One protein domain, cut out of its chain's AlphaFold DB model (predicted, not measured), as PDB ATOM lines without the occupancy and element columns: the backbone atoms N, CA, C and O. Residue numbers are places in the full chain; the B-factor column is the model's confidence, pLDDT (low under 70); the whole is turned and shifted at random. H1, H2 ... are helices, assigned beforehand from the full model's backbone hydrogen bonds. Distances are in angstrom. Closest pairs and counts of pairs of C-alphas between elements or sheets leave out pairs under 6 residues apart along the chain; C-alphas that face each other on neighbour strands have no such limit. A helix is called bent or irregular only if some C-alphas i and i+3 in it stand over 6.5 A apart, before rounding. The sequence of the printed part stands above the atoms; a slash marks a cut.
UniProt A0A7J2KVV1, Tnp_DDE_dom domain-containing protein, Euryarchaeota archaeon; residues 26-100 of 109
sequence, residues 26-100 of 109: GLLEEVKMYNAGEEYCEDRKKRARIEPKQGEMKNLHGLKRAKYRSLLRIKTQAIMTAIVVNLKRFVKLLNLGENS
ATOM      1  N   GLY A  26     312.513 155.479 221.833       75.25
ATOM      2  CA  GLY A  26     313.218 156.306 222.811       75.25
ATOM      3  C   GLY A  26     314.607 156.706 222.325       75.25
ATOM      4  O   GLY A  26     314.907 157.894 222.241       75.25
ATOM      5  N   LEU A  27     315.404 155.735 221.873       79.81
ATOM      6  CA  LEU A  27     316.727 155.998 221.296       79.81
ATOM      7  C   LEU A  27     316.665 156.938 220.079       79.81
ATOM      8  O   LEU A  27     317.526 157.801 219.903       79.81
ATOM      9  N   LEU A  28     315.650 156.798 219.219       81.38
ATOM     10  CA  LEU A  28     315.462 157.714 218.087       81.38
ATOM     11  C   LEU A  28     315.186 159.146 218.547       81.38
ATOM     12  O   LEU A  28     315.693 160.091 217.938       81.38
ATOM     13  N   GLU A  29     314.376 159.307 219.591       84.25
ATOM     14  CA  GLU A  29     314.066 160.605 220.181       84.25
ATOM     15  C   GLU A  29     315.324 161.236 220.796       84.25
ATOM     16  O   GLU A  29     315.645 162.386 220.496       84.25
ATOM     17  N   GLU A  30     316.115 160.464 221.546       86.56
ATOM     18  CA  GLU A  30     317.400 160.892 222.114       86.56
ATOM     19  C   GLU A  30     318.388 161.354 221.037       86.56
ATOM     20  O   GLU A  30     318.987 162.427 221.148       86.56
ATOM     21  N   VAL A  31     318.520 160.592 219.947       87.06
ATOM     22  CA  VAL A  31     319.391 160.958 218.820       87.06
ATOM     23  C   VAL A  31     318.922 162.254 218.156       87.06
ATOM     24  O   VAL A  31     319.757 163.084 217.792       87.06
ATOM     25  N   LYS A  32     317.608 162.470 217.995       88.62
ATOM     26  CA  LYS A  32     317.077 163.738 217.460       88.62
ATOM     27  C   LYS A  32     317.402 164.909 218.385       88.62
ATOM     28  O   LYS A  32     317.854 165.941 217.893       88.62
ATOM     29  N   MET A  33     317.201 164.737 219.691       90.81
ATOM     30  CA  MET A  33     317.490 165.764 220.696       90.81
ATOM     31  C   MET A  33     318.978 166.119 220.717       90.81
ATOM     32  O   MET A  33     319.325 167.297 220.654       90.81
ATOM     33  N   TYR A  34     319.860 165.118 220.701       90.88
ATOM     34  CA  TYR A  34     321.304 165.330 220.601       90.88
ATOM     35  C   TYR A  34     321.686 166.052 219.304       90.88
ATOM     36  O   TYR A  34     322.407 167.046 219.343       90.88
ATOM     37  N   ASN A  35     321.151 165.622 218.154       89.06
ATOM     38  CA  ASN A  35     321.433 166.247 216.856       89.06
ATOM     39  C   ASN A  35     320.967 167.713 216.765       89.06
ATOM     40  O   ASN A  35     321.502 168.467 215.950       89.06
ATOM     41  N   ALA A  36     319.972 168.109 217.563       90.62
ATOM     42  CA  ALA A  36     319.500 169.487 217.667       90.62
ATOM     43  C   ALA A  36     320.344 170.347 218.628       90.62
ATOM     44  O   ALA A  36     320.243 171.573 218.593       90.62
ATOM     45  N   GLY A  37     321.170 169.726 219.473       92.50
ATOM     46  CA  GLY A  37     321.995 170.407 220.464       92.50
ATOM     47  C   GLY A  37     323.241 171.089 219.888       92.50
ATOM     48  O   GLY A  37     323.753 170.752 218.816       92.50
ATOM     49  N   GLU A  38     323.786 172.037 220.651       91.38
ATOM     50  CA  GLU A  38     325.047 172.716 220.313       91.38
ATOM     51  C   GLU A  38     326.254 171.765 220.358       91.38
ATOM     52  O   GLU A  38     327.174 171.887 219.547       91.38
ATOM     53  N   GLU A  39     326.223 170.764 221.242       90.56
ATOM     54  CA  GLU A  39     327.264 169.734 221.349       90.56
ATOM     55  C   GLU A  39     327.456 168.985 220.021       90.56
ATOM     56  O   GLU A  39     328.581 168.822 219.536       90.56
ATOM     57  N   TYR A  40     326.353 168.633 219.354       91.69
ATOM     58  CA  TYR A  40     326.400 168.017 218.032       91.69
ATOM     59  C   TYR A  40     327.027 168.936 216.979       91.69
ATOM     60  O   TYR A  40     327.761 168.462 216.106       91.69
ATOM     61  N   CYS A  41     326.778 170.247 217.048       90.31
ATOM     62  CA  CYS A  41     327.400 171.208 216.140       90.31
ATOM     63  C   CYS A  41     328.927 171.217 216.289       90.31
ATOM     64  O   CYS A  41     329.642 171.194 215.281       90.31
ATOM     65  N   GLU A  42     329.439 171.191 217.519       93.12
ATOM     66  CA  GLU A  42     330.879 171.114 217.782       93.12
ATOM     67  C   GLU A  42     331.484 169.788 217.310       93.12
ATOM     68  O   GLU A  42     332.513 169.765 216.622       93.12
ATOM     69  N   ASP A  43     330.815 168.668 217.570       92.25
ATOM     70  CA  ASP A  43     331.277 167.365 217.096       92.25
ATOM     71  C   ASP A  43     331.232 167.241 215.573       92.25
ATOM     72  O   ASP A  43     332.112 166.624 214.959       92.25
ATOM     73  N   ARG A  44     330.259 167.883 214.926       91.69
ATOM     74  CA  ARG A  44     330.189 167.978 213.466       91.69
ATOM     75  C   ARG A  44     331.360 168.783 212.898       91.69
ATOM     76  O   ARG A  44     331.946 168.360 211.900       91.69
ATOM     77  N   LYS A  45     331.766 169.890 213.536       92.25
ATOM     78  CA  LYS A  45     332.962 170.661 213.132       92.25
ATOM     79  C   LYS A  45     334.239 169.822 213.232       92.25
ATOM     80  O   LYS A  45     335.081 169.880 212.333       92.25
ATOM     81  N   LYS A  46     334.383 169.009 214.287       92.69
ATOM     82  CA  LYS A  46     335.514 168.071 214.432       92.69
ATOM     83  C   LYS A  46     335.503 167.021 213.315       92.69
ATOM     84  O   LYS A  46     336.524 166.814 212.653       92.69
ATOM     85  N   ARG A  47     334.340 166.413 213.043       91.81
ATOM     86  CA  ARG A  47     334.150 165.403 211.983       91.81
ATOM     87  C   ARG A  47     334.466 165.924 210.587       91.81
ATOM     88  O   ARG A  47     335.136 165.222 209.832       91.81
ATOM     89  N   ALA A  48     334.105 167.168 210.277       91.81
ATOM     90  CA  ALA A  48     334.376 167.787 208.978       91.81
ATOM     91  C   ALA A  48     335.871 167.785 208.593       91.81
ATOM     92  O   ALA A  48     336.208 167.791 207.410       91.81
ATOM     93  N   ARG A  49     336.786 167.731 209.572       89.38
ATOM     94  CA  ARG A  49     338.237 167.615 209.329       89.38
ATOM     95  C   ARG A  49     338.683 166.175 209.043       89.38
ATOM     96  O   ARG A  49     339.663 165.966 208.329       89.38
ATOM     97  N   ILE A  50     337.985 165.189 209.605       91.50
ATOM     98  CA  ILE A  50     338.356 163.765 209.599       91.50
ATOM     99  C   ILE A  50     337.720 163.036 208.408       91.50
ATOM    100  O   ILE A  50     338.390 162.269 207.712       91.50
ATOM    101  N   GLU A  51     336.439 163.290 208.146       93.44
ATOM    102  CA  GLU A  51     335.646 162.598 207.125       93.44
ATOM    103  C   GLU A  51     336.236 162.690 205.711       93.44
ATOM    104  O   GLU A  51     336.290 161.655 205.044       93.44
ATOM    105  N   PRO A  52     336.781 163.835 205.244       93.00
ATOM    106  CA  PRO A  52     337.416 163.894 203.930       93.00
ATOM    107  C   PRO A  52     338.623 162.954 203.811       93.00
ATOM    108  O   PRO A  52     338.835 162.339 202.765       93.00
ATOM    109  N   LYS A  53     339.406 162.796 204.888       91.94
ATOM    110  CA  LYS A  53     340.575 161.902 204.908       91.94
ATOM    111  C   LYS A  53     340.162 160.435 204.947       91.94
ATOM    112  O   LYS A  53     340.741 159.620 204.232       91.94
ATOM    113  N   GLN A  54     339.119 160.113 205.707       93.56
ATOM    114  CA  GLN A  54     338.496 158.788 205.675       93.56
ATOM    115  C   GLN A  54     337.902 158.476 204.293       93.56
ATOM    116  O   GLN A  54     338.069 157.370 203.779       93.56
ATOM    117  N   GLY A  55     337.285 159.466 203.643       95.12
ATOM    118  CA  GLY A  55     336.781 159.374 202.275       95.12
ATOM    119  C   GLY A  55     337.884 159.094 201.253       95.12
ATOM    120  O   GLY A  55     337.720 158.209 200.415       95.12
ATOM    121  N   GLU A  56     339.030 159.777 201.356       95.50
ATOM    122  CA  GLU A  56     340.219 159.501 200.537       95.50
ATOM    123  C   GLU A  56     340.694 158.050 200.722       95.50
ATOM    124  O   GLU A  56     340.848 157.324 199.739       95.50
ATOM    125  N   MET A  57     340.854 157.590 201.967       96.00
ATOM    126  CA  MET A  57     341.282 156.216 202.253       96.00
ATOM    127  C   MET A  57     340.294 155.164 201.720       96.00
ATOM    128  O   MET A  57     340.698 154.158 201.131       96.00
ATOM    129  N   LYS A  58     338.985 155.398 201.882       95.31
ATOM    130  CA  LYS A  58     337.922 154.495 201.421       95.31
ATOM    131  C   LYS A  58     337.837 154.424 199.900       95.31
ATOM    132  O   LYS A  58     337.810 153.321 199.352       95.31
ATOM    133  N   ASN A  59     337.766 155.576 199.237       95.50
ATOM    134  CA  ASN A  59     337.423 155.660 197.820       95.50
ATOM    135  C   ASN A  59     338.646 155.564 196.902       95.50
ATOM    136  O   ASN A  59     338.538 154.950 195.846       95.50
ATOM    137  N   LEU A  60     339.790 156.138 197.296       94.06
ATOM    138  CA  LEU A  60     340.986 156.214 196.445       94.06
ATOM    139  C   LEU A  60     342.056 155.179 196.808       94.06
ATOM    140  O   LEU A  60     342.782 154.736 195.927       94.06
ATOM    141  N   HIS A  61     342.133 154.748 198.073       93.81
ATOM    142  CA  HIS A  61     343.156 153.796 198.545       93.81
ATOM    143  C   HIS A  61     342.604 152.406 198.893       93.81
ATOM    144  O   HIS A  61     343.254 151.602 199.556       93.81
ATOM    145  N   GLY A  62     341.395 152.089 198.426       90.38
ATOM    146  CA  GLY A  62     340.882 150.718 198.434       90.38
ATOM    147  C   GLY A  62     340.386 150.193 199.785       90.38
ATOM    148  O   GLY A  62     340.143 148.993 199.890       90.38
ATOM    149  N   LEU A  63     340.158 151.041 200.801       94.31
ATOM    150  CA  LEU A  63     339.514 150.593 202.051       94.31
ATOM    151  C   LEU A  63     338.004 150.343 201.918       94.31
ATOM    152  O   LEU A  63     337.384 149.840 202.851       94.31
ATOM    153  N   LYS A  64     337.388 150.627 200.760       93.50
ATOM    154  CA  LYS A  64     335.984 150.266 200.491       93.50
ATOM    155  C   LYS A  64     335.724 148.759 200.604       93.50
ATOM    156  O   LYS A  64     334.594 148.367 200.890       93.50
ATOM    157  N   ARG A  65     336.730 147.915 200.356       90.50
ATOM    158  CA  ARG A  65     336.634 146.456 200.487       90.50
ATOM    159  C   ARG A  65     337.860 145.909 201.208       90.50
ATOM    160  O   ARG A  65     338.991 146.288 200.914       90.50
ATOM    161  N   ALA A  66     337.633 144.968 202.117       90.88
ATOM    162  CA  ALA A  66     338.714 144.202 202.712       90.88
ATOM    163  C   ALA A  66     339.353 143.310 201.636       90.88
ATOM    164  O   ALA A  66     338.677 142.467 201.046       90.88
ATOM    165  N   LYS A  67     340.654 143.488 201.371       89.00
ATOM    166  CA  LYS A  67     341.394 142.634 200.425       89.00
ATOM    167  C   LYS A  67     341.631 141.234 200.998       89.00
ATOM    168  O   LYS A  67     341.783 140.268 200.258       89.00
ATOM    169  N   TYR A  68     341.668 141.128 202.322       92.25
ATOM    170  CA  TYR A  68     341.965 139.905 203.057       92.25
ATOM    171  C   TYR A  68     340.817 139.549 204.003       92.25
ATOM    172  O   TYR A  68     340.044 140.418 204.388       92.25
ATOM    173  N   ARG A  69     340.717 138.273 204.394       90.88
ATOM    174  CA  ARG A  69     339.680 137.797 205.330       90.88
ATOM    175  C   ARG A  69     340.095 137.872 206.799       90.88
ATOM    176  O   ARG A  69     339.239 138.021 207.659       90.88
ATOM    177  N   SER A  70     341.388 137.745 207.100       95.25
ATOM    178  CA  SER A  70     341.862 137.733 208.485       95.25
ATOM    179  C   SER A  70     342.009 139.146 209.050       95.25
ATOM    180  O   SER A  70     342.516 140.048 208.378       95.25
ATOM    181  N   LEU A  71     341.618 139.314 210.317       94.56
ATOM    182  CA  LEU A  71     341.629 140.604 211.014       94.56
ATOM    183  C   LEU A  71     343.020 141.243 211.010       94.56
ATOM    184  O   LEU A  71     343.150 142.422 210.690       94.56
ATOM    185  N   LEU A  72     344.067 140.452 211.269       96.31
ATOM    186  CA  LEU A  72     345.452 140.921 211.227       96.31
ATOM    187  C   LEU A  72     345.802 141.546 209.868       96.31
ATOM    188  O   LEU A  72     346.355 142.639 209.816       96.31
ATOM    189  N   ARG A  73     345.433 140.893 208.761       94.69
ATOM    190  CA  ARG A  73     345.770 141.370 207.413       94.69
ATOM    191  C   ARG A  73     344.957 142.597 207.011       94.69
ATOM    192  O   ARG A  73     345.490 143.477 206.339       94.69
ATOM    193  N   ILE A  74     343.693 142.683 207.432       95.56
ATOM    194  CA  ILE A  74     342.873 143.891 207.248       95.56
ATOM    195  C   ILE A  74     343.468 145.053 208.050       95.56
ATOM    196  O   ILE A  74     343.593 146.157 207.524       95.56
ATOM    197  N   LYS A  75     343.906 144.799 209.288       96.12
ATOM    198  CA  LYS A  75     344.585 145.793 210.123       96.12
ATOM    199  C   LYS A  75     345.859 146.297 209.447       96.12
ATOM    200  O   LYS A  75     346.047 147.506 209.350       96.12
ATOM    201  N   THR A  76     346.687 145.405 208.901       95.88
ATOM    202  CA  THR A  76     347.869 145.799 208.120       95.88
ATOM    203  C   THR A  76     347.492 146.642 206.899       95.88
ATOM    204  O   THR A  76     348.108 147.680 206.678       95.88
ATOM    205  N   GLN A  77     346.464 146.253 206.133       94.56
ATOM    206  CA  GLN A  77     345.978 147.035 204.985       94.56
ATOM    207  C   GLN A  77     345.563 148.456 205.403       94.56
ATOM    208  O   GLN A  77     345.966 149.429 204.763       94.56
ATOM    209  N   ALA A  78     344.788 148.582 206.482       95.62
ATOM    210  CA  ALA A  78     344.331 149.867 207.003       95.62
ATOM    211  C   ALA A  78     345.497 150.748 207.474       95.62
ATOM    212  O   ALA A  78     345.568 151.914 207.091       95.62
ATOM    213  N   ILE A  79     346.442 150.184 208.236       96.19
ATOM    214  CA  ILE A  79     347.617 150.912 208.738       96.19
ATOM    215  C   ILE A  79     348.479 151.414 207.578       96.19
ATOM    216  O   ILE A  79     348.805 152.597 207.531       96.19
ATOM    217  N   MET A  80     348.800 150.550 206.612       96.44
ATOM    218  CA  MET A  80     349.600 150.940 205.446       96.44
ATOM    219  C   MET A  80     348.924 152.059 204.647       96.44
ATOM    220  O   MET A  80     349.571 153.023 204.245       96.44
ATOM    221  N   THR A  81     347.604 151.977 204.481       96.44
ATOM    222  CA  THR A  81     346.824 153.014 203.793       96.44
ATOM    223  C   THR A  81     346.870 154.350 204.539       96.44
ATOM    224  O   THR A  81     347.077 155.397 203.925       96.44
ATOM    225  N   ALA A  82     346.727 154.322 205.866       95.88
ATOM    226  CA  ALA A  82     346.802 155.516 206.700       95.88
ATOM    227  C   ALA A  82     348.189 156.176 206.633       95.88
ATOM    228  O   ALA A  82     348.276 157.399 206.516       95.88
ATOM    229  N   ILE A  83     349.265 155.378 206.635       96.81
ATOM    230  CA  ILE A  83     350.639 155.874 206.470       96.81
ATOM    231  C   ILE A  83     350.775 156.611 205.134       96.81
ATOM    232  O   ILE A  83     351.190 157.767 205.121       96.81
ATOM    233  N   VAL A  84     350.361 155.997 204.022       96.50
ATOM    234  CA  VAL A  84     350.466 156.605 202.683       96.50
ATOM    235  C   VAL A  84     349.694 157.925 202.588       96.50
ATOM    236  O   VAL A  84     350.227 158.921 202.097       96.50
ATOM    237  N   VAL A  85     348.455 157.977 203.085       95.50
ATOM    238  CA  VAL A  85     347.644 159.210 203.059       95.50
ATOM    239  C   VAL A  85     348.252 160.311 203.930       95.50
ATOM    240  O   VAL A  85     348.236 161.483 203.540       95.50
ATOM    241  N   ASN A  86     348.824 159.952 205.081       94.62
ATOM    242  CA  ASN A  86     349.515 160.903 205.946       94.62
ATOM    243  C   ASN A  86     350.800 161.433 205.301       94.62
ATOM    244  O   ASN A  86     351.015 162.643 205.309       94.62
ATOM    245  N   LEU A  87     351.600 160.573 204.664       96.12
ATOM    246  CA  LEU A  87     352.784 160.992 203.907       96.12
ATOM    247  C   LEU A  87     352.413 161.960 202.778       96.12
ATOM    248  O   LEU A  87     353.000 163.033 202.664       96.12
ATOM    249  N   LYS A  88     351.364 161.652 202.008       94.19
ATOM    250  CA  LYS A  88     350.843 162.553 200.967       94.19
ATOM    251  C   LYS A  88     350.417 163.912 201.537       94.19
ATOM    252  O   LYS A  88     350.609 164.943 200.894       94.19
ATOM    253  N   ARG A  89     349.844 163.934 202.747       91.50
ATOM    254  CA  ARG A  89     349.506 165.179 203.451       91.50
ATOM    255  C   ARG A  89     350.761 165.956 203.846       91.50
ATOM    256  O   ARG A  89     350.772 167.161 203.631       91.50
ATOM    257  N   PHE A  90     351.784 165.297 204.391       94.25
ATOM    258  CA  PHE A  90     353.038 165.958 204.757       94.25
ATOM    259  C   PHE A  90     353.717 166.594 203.548       94.25
ATOM    260  O   PHE A  90     354.001 167.781 203.596       94.25
ATOM    261  N   VAL A  91     353.853 165.866 202.436       95.44
ATOM    262  CA  VAL A  91     354.422 166.418 201.193       95.44
ATOM    263  C   VAL A  91     353.640 167.645 200.721       95.44
ATOM    264  O   VAL A  91     354.226 168.669 200.394       95.44
ATOM    265  N   LYS A  92     352.301 167.597 200.752       90.56
ATOM    266  CA  LYS A  92     351.480 168.759 200.381       90.56
ATOM    267  C   LYS A  92     351.715 169.965 201.299       90.56
ATOM    268  O   LYS A  92     351.689 171.090 200.816       90.56
ATOM    269  N   LEU A  93     351.901 169.745 202.601       91.00
ATOM    270  CA  LEU A  93     352.177 170.818 203.561       91.00
ATOM    271  C   LEU A  93     353.569 171.425 203.352       91.00
ATOM    272  O   LEU A  93     353.689 172.644 203.406       91.00
ATOM    273  N   LEU A  94     354.575 170.598 203.064       93.50
ATOM    274  CA  LEU A  94     355.932 171.055 202.751       93.50
ATOM    275  C   LEU A  94     355.941 171.919 201.483       93.50
ATOM    276  O   LEU A  94     356.366 173.067 201.534       93.50
ATOM    277  N   ASN A  95     355.327 171.442 200.396       89.25
ATOM    278  CA  ASN A  95     355.259 172.194 199.138       89.25
ATOM    279  C   ASN A  95     354.455 173.504 199.268       89.25
ATOM    280  O   ASN A  95     354.687 174.463 198.538       89.25
ATOM    281  N   LEU A  96     353.460 173.564 200.161       77.12
ATOM    282  CA  LEU A  96     352.732 174.807 200.442       77.12
ATOM    283  C   LEU A  96     353.580 175.795 201.260       77.12
ATOM    284  O   LEU A  96     353.427 176.997 201.062       77.12
ATOM    285  N   GLY A  97     354.468 175.299 202.129       61.59
ATOM    286  CA  GLY A  97     355.429 176.106 202.887       61.59
ATOM    287  C   GLY A  97     356.557 176.682 202.020       61.59
ATOM    288  O   GLY A  97     356.911 177.848 202.180       61.59
ATOM    289  N   GLU A  98     357.040 175.931 201.029       55.84
ATOM    290  CA  GLU A  98     358.049 176.407 200.062       55.84
ATOM    291  C   GLU A  98     357.523 177.565 199.187       55.84
ATOM    292  O   GLU A  98     358.246 178.500 198.849       55.84
ATOM    293  N   ASN A  99     356.219 177.579 198.886       52.41
ATOM    294  CA  ASN A  99     355.574 178.649 198.112       52.41
ATOM    295  C   ASN A  99     355.338 179.962 198.899       52.41
ATOM    296  O   ASN A  99     354.849 180.943 198.321       52.41
ATOM    297  N   SER A 100     355.643 179.992 200.202       51.97
ATOM    298  CA  SER A 100     355.645 181.217 201.021       51.97
ATOM    299  C   SER A 100     357.010 181.903 201.086       51.97
ATOM    300  O   SER A 100     357.045 183.116 201.273       51.97
TER     301      SER A 100
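This is residues 26 to 100 of the 109 residues of the protein "Tnp_DDE_dom domain-containing protein" of Euryarchaeota archaeon (UniProt A0A7J2KVV1). Picture an open, flat chain of helices in which one long helix, H3, makes one side and an angled arm, H1 followed by the bent helix H2, reaches away from it. The arm turns a corner between H1 and H2, bends again within H2, and meets H3 only through its second part, H2b, which crosses the middle of H3 at a steep tilt. The printed part has 75 residues with three named helices, in the order H1, H2, H3, and no named strand; the class is all helix. The whole is extended, with a radius of gyration of the C-alphas of 17.5 A, and it spans 47 by 46 by 17 A.

Find C-alpha 26 at (313.218, 156.306, 222.811); from there H1 runs through residues 26 to 36, 15.5 A from first to last C-alpha. After Gly 37 comes H2, residues 38 to 59, assigned as one helix by its hydrogen bonds but bent, with C-alphas 49 and 52 6.6 A apart. Its arm H2a, residues 38 to 49, begins with C-alpha 38 at (325.047, 172.716, 220.313) and is 17.9 A long. Its arm H2b, residues 52 to 59, is 10.3 A long. Look next for H3, residues 71 to 100, 44.1 A long, which ends with C-alpha 100 at (355.645, 181.217, 201.021).

Start at H1, which is close to H2a but not clearly touching it. The closest C-alphas of the two are those of Tyr 34 and Tyr 40, 6.3 A apart, and their lines are about perpendicular, at 75 degrees. Past residues 50 and 51, H2b stands to H2a at a steep tilt of 57 degrees. H2b and H3 touch, and H3 does so with residues 81 to 85 alone; the closest C-alphas are those of Met 57 and Thr 81, 6.6 A apart. These two run opposite ways at a steep tilt of 50 degrees. H1 is apart from H2b and from H3, and H2a is apart from H3. Each O i to N i+4 pair is within hydrogen-bond range in H1 and H2b, while H2a has 7 of 8 and H3 has 25 of 26.

The two C-alphas farthest apart are those of Gly 26 and Glu 98, 54.1 A. The printed part, residues 26 to 100, has no cut. The link from H1 to H2 is tight, one residue, and the link from H2 to H3 is long, 11 residues. Look at residues 45 to 52 of H2 and residues 90 to 100 of H3: both stretches stand free. The mean pLDDT of the printed part is 90.1, and residues 97 to 100 are under 70.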